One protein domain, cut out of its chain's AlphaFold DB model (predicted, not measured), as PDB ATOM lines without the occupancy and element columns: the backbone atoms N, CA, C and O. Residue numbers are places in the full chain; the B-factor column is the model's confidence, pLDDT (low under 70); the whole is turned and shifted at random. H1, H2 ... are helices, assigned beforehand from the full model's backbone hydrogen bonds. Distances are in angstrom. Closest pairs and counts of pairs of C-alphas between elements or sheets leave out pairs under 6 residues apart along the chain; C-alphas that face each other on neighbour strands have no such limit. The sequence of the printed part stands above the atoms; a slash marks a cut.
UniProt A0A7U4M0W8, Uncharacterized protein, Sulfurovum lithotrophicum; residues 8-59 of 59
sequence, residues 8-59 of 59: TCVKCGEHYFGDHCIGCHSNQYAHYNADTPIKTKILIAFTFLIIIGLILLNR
ATOM      1  N   THR A   8      -0.510  13.498  29.845       78.00
ATOM      2  CA  THR A   8       0.251  14.009  30.990       78.00
ATOM      3  C   THR A   8       0.430  12.894  32.016       78.00
ATOM      4  O   THR A   8      -0.523  12.204  32.382       78.00
ATOM      5  N   CYS A   9       1.661  12.667  32.463       76.00
ATOM      6  CA  CYS A   9       1.955  11.681  33.489       76.00
ATOM      7  C   CYS A   9       1.465  12.185  34.841       76.00
ATOM      8  O   CYS A   9       1.907  13.221  35.321       76.00
ATOM      9  N   VAL A  10       0.602  11.420  35.498       73.31
ATOM     10  CA  VAL A  10       0.044  11.801  36.802       73.31
ATOM     11  C   VAL A  10       1.103  11.745  37.916       73.31
ATOM     12  O   VAL A  10       0.959  12.412  38.934       73.31
ATOM     13  N   LYS A  11       2.200  10.996  37.726       72.25
ATOM     14  CA  LYS A  11       3.264  10.855  38.731       72.25
ATOM     15  C   LYS A  11       4.289  11.996  38.713       72.25
ATOM     16  O   LYS A  11       4.717  12.421  39.778       72.25
ATOM     17  N   CYS A  12       4.703  12.467  37.535       78.44
ATOM     18  CA  CYS A  12       5.730  13.514  37.398       78.44
ATOM     19  C   CYS A  12       5.265  14.781  36.663       78.44
ATOM     20  O   CYS A  12       6.028  15.734  36.571       78.44
ATOM     21  N   GLY A  13       4.044  14.809  36.128       76.75
ATOM     22  CA  GLY A  13       3.511  15.949  35.376       76.75
ATOM     23  C   GLY A  13       4.054  16.092  33.950       76.75
ATOM     24  O   GLY A  13       3.646  17.005  33.239       76.75
ATOM     25  N   GLU A  14       4.949  15.208  33.498       82.88
ATOM     26  CA  GLU A  14       5.534  15.299  32.158       82.88
ATOM     27  C   GLU A  14       4.576  14.833  31.060       82.88
ATOM     28  O   GLU A  14       3.835  13.860  31.220       82.88
ATOM     29  N   HIS A  15       4.634  15.493  29.903       79.88
ATOM     30  CA  HIS A  15       3.912  15.068  28.708       79.88
ATOM     31  C   HIS A  15       4.669  13.933  28.018       79.88
ATOM     32  O   HIS A  15       5.857  14.059  27.725       79.88
ATOM     33  N   TYR A  16       3.983  12.831  27.731       75.06
ATOM     34  CA  TYR A  16       4.561  11.681  27.046       75.06
ATOM     35  C   TYR A  16       3.612  11.128  25.980       75.06
ATOM     36  O   TYR A  16       2.393  11.312  26.020       75.06
ATOM     37  N   PHE A  17       4.201  10.434  25.009       73.12
ATOM     38  CA  PHE A  17       3.494   9.775  23.918       73.12
ATOM     39  C   PHE A  17       3.725   8.263  24.020       73.12
ATOM     40  O   PHE A  17       4.868   7.815  24.026       73.12
ATOM     41  N   GLY A  18       2.653   7.466  24.077       70.75
ATOM     42  CA  GLY A  18       2.728   6.005  24.231       70.75
ATOM     43  C   GLY A  18       2.154   5.506  25.560       70.75
ATOM     44  O   GLY A  18       1.345   6.198  26.173       70.75
ATOM     45  N   ASP A  19       2.549   4.299  25.972       67.75
ATOM     46  CA  ASP A  19       1.995   3.605  27.153       67.75
ATOM     47  C   ASP A  19       2.817   3.838  28.437       67.75
ATOM     48  O   ASP A  19       2.346   3.589  29.551       67.75
ATOM     49  N   HIS A  20       4.045   4.351  28.291       68.25
ATOM     50  CA  HIS A  20       4.993   4.573  29.381       68.25
ATOM     51  C   HIS A  20       5.522   6.007  29.385       68.25
ATOM     52  O   HIS A  20       5.942   6.527  28.351       68.25
ATOM     53  N   CYS A  21       5.551   6.623  30.567       75.06
ATOM     54  CA  CYS A  21       6.254   7.877  30.794       75.06
ATOM     55  C   CYS A  21       7.740   7.590  31.047       75.06
ATOM     56  O   CYS A  21       8.080   6.846  31.969       75.06
ATOM     57  N   ILE A  22       8.614   8.190  30.236       73.69
ATOM     58  CA  ILE A  22      10.066   7.976  30.296       73.69
ATOM     59  C   ILE A  22      10.659   8.616  31.559       73.69
ATOM     60  O   ILE A  22      11.450   7.969  32.233       73.69
ATOM     61  N   GLY A  23      10.245   9.829  31.944       72.44
ATOM     62  CA  GLY A  23      10.895  10.553  33.043       72.44
ATOM     63  C   GLY A  23      10.743   9.912  34.421       72.44
ATOM     64  O   GLY A  23      11.666   9.957  35.226       72.44
ATOM     65  N   CYS A  24       9.615   9.254  34.706       73.31
ATOM     66  CA  CYS A  24       9.400   8.571  35.991       73.31
ATOM     67  C   CYS A  24       9.302   7.043  35.883       73.31
ATOM     68  O   CYS A  24       8.937   6.390  36.869       73.31
ATOM     69  N   HIS A  25       9.568   6.490  34.691       71.69
ATOM     70  CA  HIS A  25       9.388   5.071  34.357       71.69
ATOM     71  C   HIS A  25       8.009   4.523  34.790       71.69
ATOM     72  O   HIS A  25       7.850   3.333  35.066       71.69
ATOM     73  N   SER A  26       6.994   5.390  34.881       66.31
ATOM     74  CA  SER A  26       5.644   5.006  35.289       66.31
ATOM     75  C   SER A  26       4.837   4.627  34.060       66.31
ATOM     76  O   SER A  26       4.806   5.359  33.067       66.31
ATOM     77  N   ASN A  27       4.159   3.487  34.124       64.88
ATOM     78  CA  ASN A  27       3.203   3.107  33.095       64.88
ATOM     79  C   ASN A  27       1.895   3.893  33.282       64.88
ATOM     80  O   ASN A  27       1.529   4.269  34.400       64.88
ATOM     81  N   GLN A  28       1.179   4.139  32.183       59.16
ATOM     82  CA  GLN A  28      -0.150   4.762  32.231       59.16
ATOM     83  C   GLN A  28      -1.134   3.937  33.083       59.16
ATOM     84  O   GLN A  28      -2.101   4.459  33.632       59.16
ATOM     85  N   TYR A  29      -0.855   2.642  33.229       57.12
ATOM     86  CA  TYR A  29      -1.668   1.701  33.982       57.12
ATOM     87  C   TYR A  29      -1.419   1.711  35.500       57.12
ATOM     88  O   TYR A  29      -2.162   1.064  36.235       57.12
ATOM     89  N   ALA A  30      -0.429   2.461  35.998       57.94
ATOM     90  CA  ALA A  30      -0.054   2.465  37.418       57.94
ATOM     91  C   ALA A  30      -1.207   2.941  38.312       57.94
ATOM     92  O   ALA A  30      -1.381   2.443  39.423       57.94
ATOM     93  N   HIS A  31      -2.033   3.854  37.796       56.72
ATOM     94  CA  HIS A  31      -3.190   4.403  38.503       56.72
ATOM     95  C   HIS A  31      -4.353   3.409  38.605       56.72
ATOM     96  O   HIS A  31      -5.066   3.402  39.603       56.72
ATOM     97  N   TYR A  32      -4.492   2.486  37.646       54.06
ATOM     98  CA  TYR A  32      -5.602   1.524  37.645       54.06
ATOM     99  C   TYR A  32      -5.542   0.552  38.835       54.06
ATOM    100  O   TYR A  32      -6.579   0.086  39.303       54.06
ATOM    101  N   ASN A  33      -4.346   0.288  39.370       54.78
ATOM    102  CA  ASN A  33      -4.173  -0.536  40.569       54.78
ATOM    103  C   ASN A  33      -4.172   0.270  41.877       54.78
ATOM    104  O   ASN A  33      -4.401  -0.309  42.945       54.78
ATOM    105  N   ALA A  34      -3.918   1.578  41.807       56.78
ATOM    106  CA  ALA A  34      -3.873   2.449  42.977       56.78
ATOM    107  C   ALA A  34      -5.285   2.787  43.488       56.78
ATOM    108  O   ALA A  34      -5.520   2.735  44.693       56.78
ATOM    109  N   ASP A  35      -6.234   3.016  42.576       56.44
ATOM    110  CA  ASP A  35      -7.566   3.539  42.907       56.44
ATOM    111  C   ASP A  35      -8.661   2.469  43.007       56.44
ATOM    112  O   ASP A  35      -9.848   2.793  43.066       56.44
ATOM    113  N   THR A  36      -8.311   1.177  43.043       61.19
ATOM    114  CA  THR A  36      -9.329   0.155  43.322       61.19
ATOM    115  C   THR A  36      -9.827   0.336  44.758       61.19
ATOM    116  O   THR A  36      -9.039   0.152  45.695       61.19
ATOM    117  N   PRO A  37     -11.121   0.667  44.964       68.94
ATOM    118  CA  PRO A  37     -11.650   0.919  46.294       68.94
ATOM    119  C   PRO A  37     -11.383  -0.287  47.189       68.94
ATOM    120  O   PRO A  37     -11.577  -1.430  46.769       68.94
ATOM    121  N   ILE A  38     -10.999  -0.048  48.445       75.94
ATOM    122  CA  ILE A  38     -10.785  -1.112  49.443       75.94
ATOM    123  C   ILE A  38     -11.995  -2.061  49.490       75.94
ATOM    124  O   ILE A  38     -11.835  -3.276  49.567       75.94
ATOM    125  N   LYS A  39     -13.205  -1.511  49.333       72.06
ATOM    126  CA  LYS A  39     -14.460  -2.272  49.241       72.06
ATOM    127  C   LYS A  39     -14.446  -3.312  48.115       72.06
ATOM    128  O   LYS A  39     -14.859  -4.445  48.336       72.06
ATOM    129  N   THR A  40     -13.932  -2.961  46.937       77.06
ATOM    130  CA  THR A  40     -13.834  -3.865  45.783       77.06
ATOM    131  C   THR A  40     -12.801  -4.962  46.029       77.06
ATOM    132  O   THR A  40     -13.069  -6.124  45.735       77.06
ATOM    133  N   LYS A  41     -11.656  -4.630  46.643       78.56
ATOM    134  CA  LYS A  41     -10.637  -5.627  47.025       78.56
ATOM    135  C   LYS A  41     -11.189  -6.648  48.026       78.56
ATOM    136  O   LYS A  41     -10.972  -7.844  47.860       78.56
ATOM    137  N   ILE A  42     -11.952  -6.184  49.020       84.88
ATOM    138  CA  ILE A  42     -12.608  -7.046  50.014       84.88
ATOM    139  C   ILE A  42     -13.658  -7.945  49.352       84.88
ATOM    140  O   ILE A  42     -13.691  -9.140  49.628       84.88
ATOM    141  N   LEU A  43     -14.487  -7.401  48.456       85.88
ATOM    142  CA  LEU A  43     -15.530  -8.168  47.771       85.88
ATOM    143  C   LEU A  43     -14.945  -9.292  46.901       85.88
ATOM    144  O   LEU A  43     -15.452 -10.415  46.928       85.88
ATOM    145  N   ILE A  44     -13.854  -9.009  46.179       85.38
ATOM    146  CA  ILE A  44     -13.112 -10.009  45.397       85.38
ATOM    147  C   ILE A  44     -12.539 -11.092  46.326       85.38
ATOM    148  O   ILE A  44     -12.702 -12.280  46.065       85.38
ATOM    149  N   ALA A  45     -11.921 -10.709  47.445       88.62
ATOM    150  CA  ALA A  45     -11.376 -11.679  48.396       88.62
ATOM    151  C   ALA A  45     -12.467 -12.592  48.993       88.62
ATOM    152  O   ALA A  45     -12.295 -13.810  49.047       88.62
ATOM    153  N   PHE A  46     -13.616 -12.028  49.381       91.00
ATOM    154  CA  PHE A  46     -14.751 -12.796  49.903       91.00
ATOM    155  C   PHE A  46     -15.326 -13.772  48.877       91.00
ATOM    156  O   PHE A  46     -15.594 -14.925  49.210       91.00
ATOM    157  N   THR A  47     -15.498 -13.337  47.628       91.75
ATOM    158  CA  THR A  47     -16.001 -14.216  46.560       91.75
ATOM    159  C   THR A  47     -15.051 -15.380  46.295       91.75
ATOM    160  O   THR A  47     -15.515 -16.513  46.178       91.75
ATOM    161  N   PHE A  48     -13.735 -15.150  46.304       92.25
ATOM    162  CA  PHE A  48     -12.751 -16.233  46.214       92.25
ATOM    163  C   PHE A  48     -12.871 -17.242  47.363       92.25
ATOM    164  O   PHE A  48     -12.870 -18.446  47.111       92.25
ATOM    165  N   LEU A  49     -13.025 -16.780  48.609       92.19
ATOM    166  CA  LEU A  49     -13.198 -17.671  49.763       92.19
ATOM    167  C   LEU A  49     -14.476 -18.512  49.665       92.19
ATOM    168  O   LEU A  49     -14.442 -19.703  49.971       92.19
ATOM    169  N   ILE A  50     -15.581 -17.924  49.201       92.69
ATOM    170  CA  ILE A  50     -16.844 -18.648  48.997       92.69
ATOM    171  C   ILE A  50     -16.676 -19.728  47.926       92.69
ATOM    172  O   ILE A  50     -17.090 -20.862  48.147       92.69
ATOM    173  N   ILE A  51     -16.041 -19.409  46.793       93.88
ATOM    174  CA  ILE A  51     -15.800 -20.381  45.715       93.88
ATOM    175  C   ILE A  51     -14.939 -21.545  46.221       93.88
ATOM    176  O   ILE A  51     -15.284 -22.700  45.989       93.88
ATOM    177  N   ILE A  52     -13.856 -21.261  46.951       94.25
ATOM    178  CA  ILE A  52     -12.999 -22.301  47.541       94.25
ATOM    179  C   ILE A  52     -13.796 -23.160  48.526       94.25
ATOM    180  O   ILE A  52     -13.713 -24.385  48.470       94.25
ATOM    181  N   GLY A  53     -14.593 -22.530  49.393       91.94
ATOM    182  CA  GLY A  53     -15.466 -23.229  50.333       91.94
ATOM    183  C   GLY A  53     -16.443 -24.161  49.621       91.94
ATOM    184  O   GLY A  53     -16.536 -25.326  49.988       91.94
ATOM    185  N   LEU A  54     -17.105 -23.686  48.562       92.69
ATOM    186  CA  LEU A  54     -18.013 -24.499  47.752       92.69
ATOM    187  C   LEU A  54     -17.294 -25.677  47.092       92.69
ATOM    188  O   LEU A  54     -17.810 -26.786  47.136       92.69
ATOM    189  N   ILE A  55     -16.101 -25.470  46.527       91.81
ATOM    190  CA  ILE A  55     -15.311 -26.550  45.916       91.81
ATOM    191  C   ILE A  55     -14.936 -27.614  46.952       91.81
ATOM    192  O   ILE A  55     -15.019 -28.801  46.652       91.81
ATOM    193  N   LEU A  56     -14.526 -27.205  48.157       90.31
ATOM    194  CA  LEU A  56     -14.171 -28.132  49.234       90.31
ATOM    195  C   LEU A  56     -15.384 -28.879  49.794       90.31
ATOM    196  O   LEU A  56     -15.234 -30.024  50.195       90.31
ATOM    197  N   LEU A  57     -16.562 -28.250  49.825       87.75
ATOM    198  CA  LEU A  57     -17.790 -28.872  50.326       87.75
ATOM    199  C   LEU A  57     -18.411 -29.855  49.324       87.75
ATOM    200  O   LEU A  57     -19.083 -30.796  49.730       87.75
ATOM    201  N   ASN A  58     -18.217 -29.611  48.025       74.94
ATOM    202  CA  ASN A  58     -18.709 -30.464  46.937       74.94
ATOM    203  C   ASN A  58     -17.741 -31.600  46.560       74.94
ATOM    204  O   ASN A  58     -17.997 -32.305  45.581       74.94
ATOM    205  N   ARG A  59     -16.620 -31.737  47.273       56.28
ATOM    206  CA  ARG A  59     -15.631 -32.800  47.089       56.28
ATOM    207  C   ARG A  59     -15.767 -33.845  48.188       56.28
ATOM    208  O   ARG A  59     -15.610 -35.035  47.846       56.28
TER     209      ARG A  59
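What this domain is: This is residues 8 to 59 of the 59 residues of an uncharacterized protein of Sulfurovum lithotrophicum (UniProt A0A7U4M0W8). A small looped head, residues 8 to 29 with no named element, leads through the short helix H1 into the long helix H2, which sticks out as an arm and makes much of the length. The printed part has 52 residues with two named helices, H1 then H2, and no named strand; the class is all helix, though under half of the residues, 25, are in named elements. The whole is extended, with a radius of gyration of the C-alphas of 18.3 A and spans of 54 by 20 by 12 A.

How they stand to each other: In the first stretch, residues 20 to 21 pair with residues 26 to 27, antiparallel. H1, residues 30 to 34, and H2, residues 38 to 57, are apart, joined by a tight link of 3 residues. Residues 32 to 59 stand free. In H2 every O i to N i+4 pair is within hydrogen-bond range; in H1 0 of 1 is, beside 1 of 2 O i to N i+3 pairs.

Where its parts are: H1 begins at C-alpha 30, (-0.054, 2.465, 37.418), and measures 6.7 A. H2 measures 28.6 A from C-alpha 38, (-10.785, -1.112, 49.443), to C-alpha 57, (-17.790, -28.872, 50.326).

The domain as a whole: The C-alphas farthest apart, of His 15 and Arg 59, are 54.9 A apart. The printed part has no cut. pLDDT is under 70 at residues 19 to 20, 26 to 37 and 59.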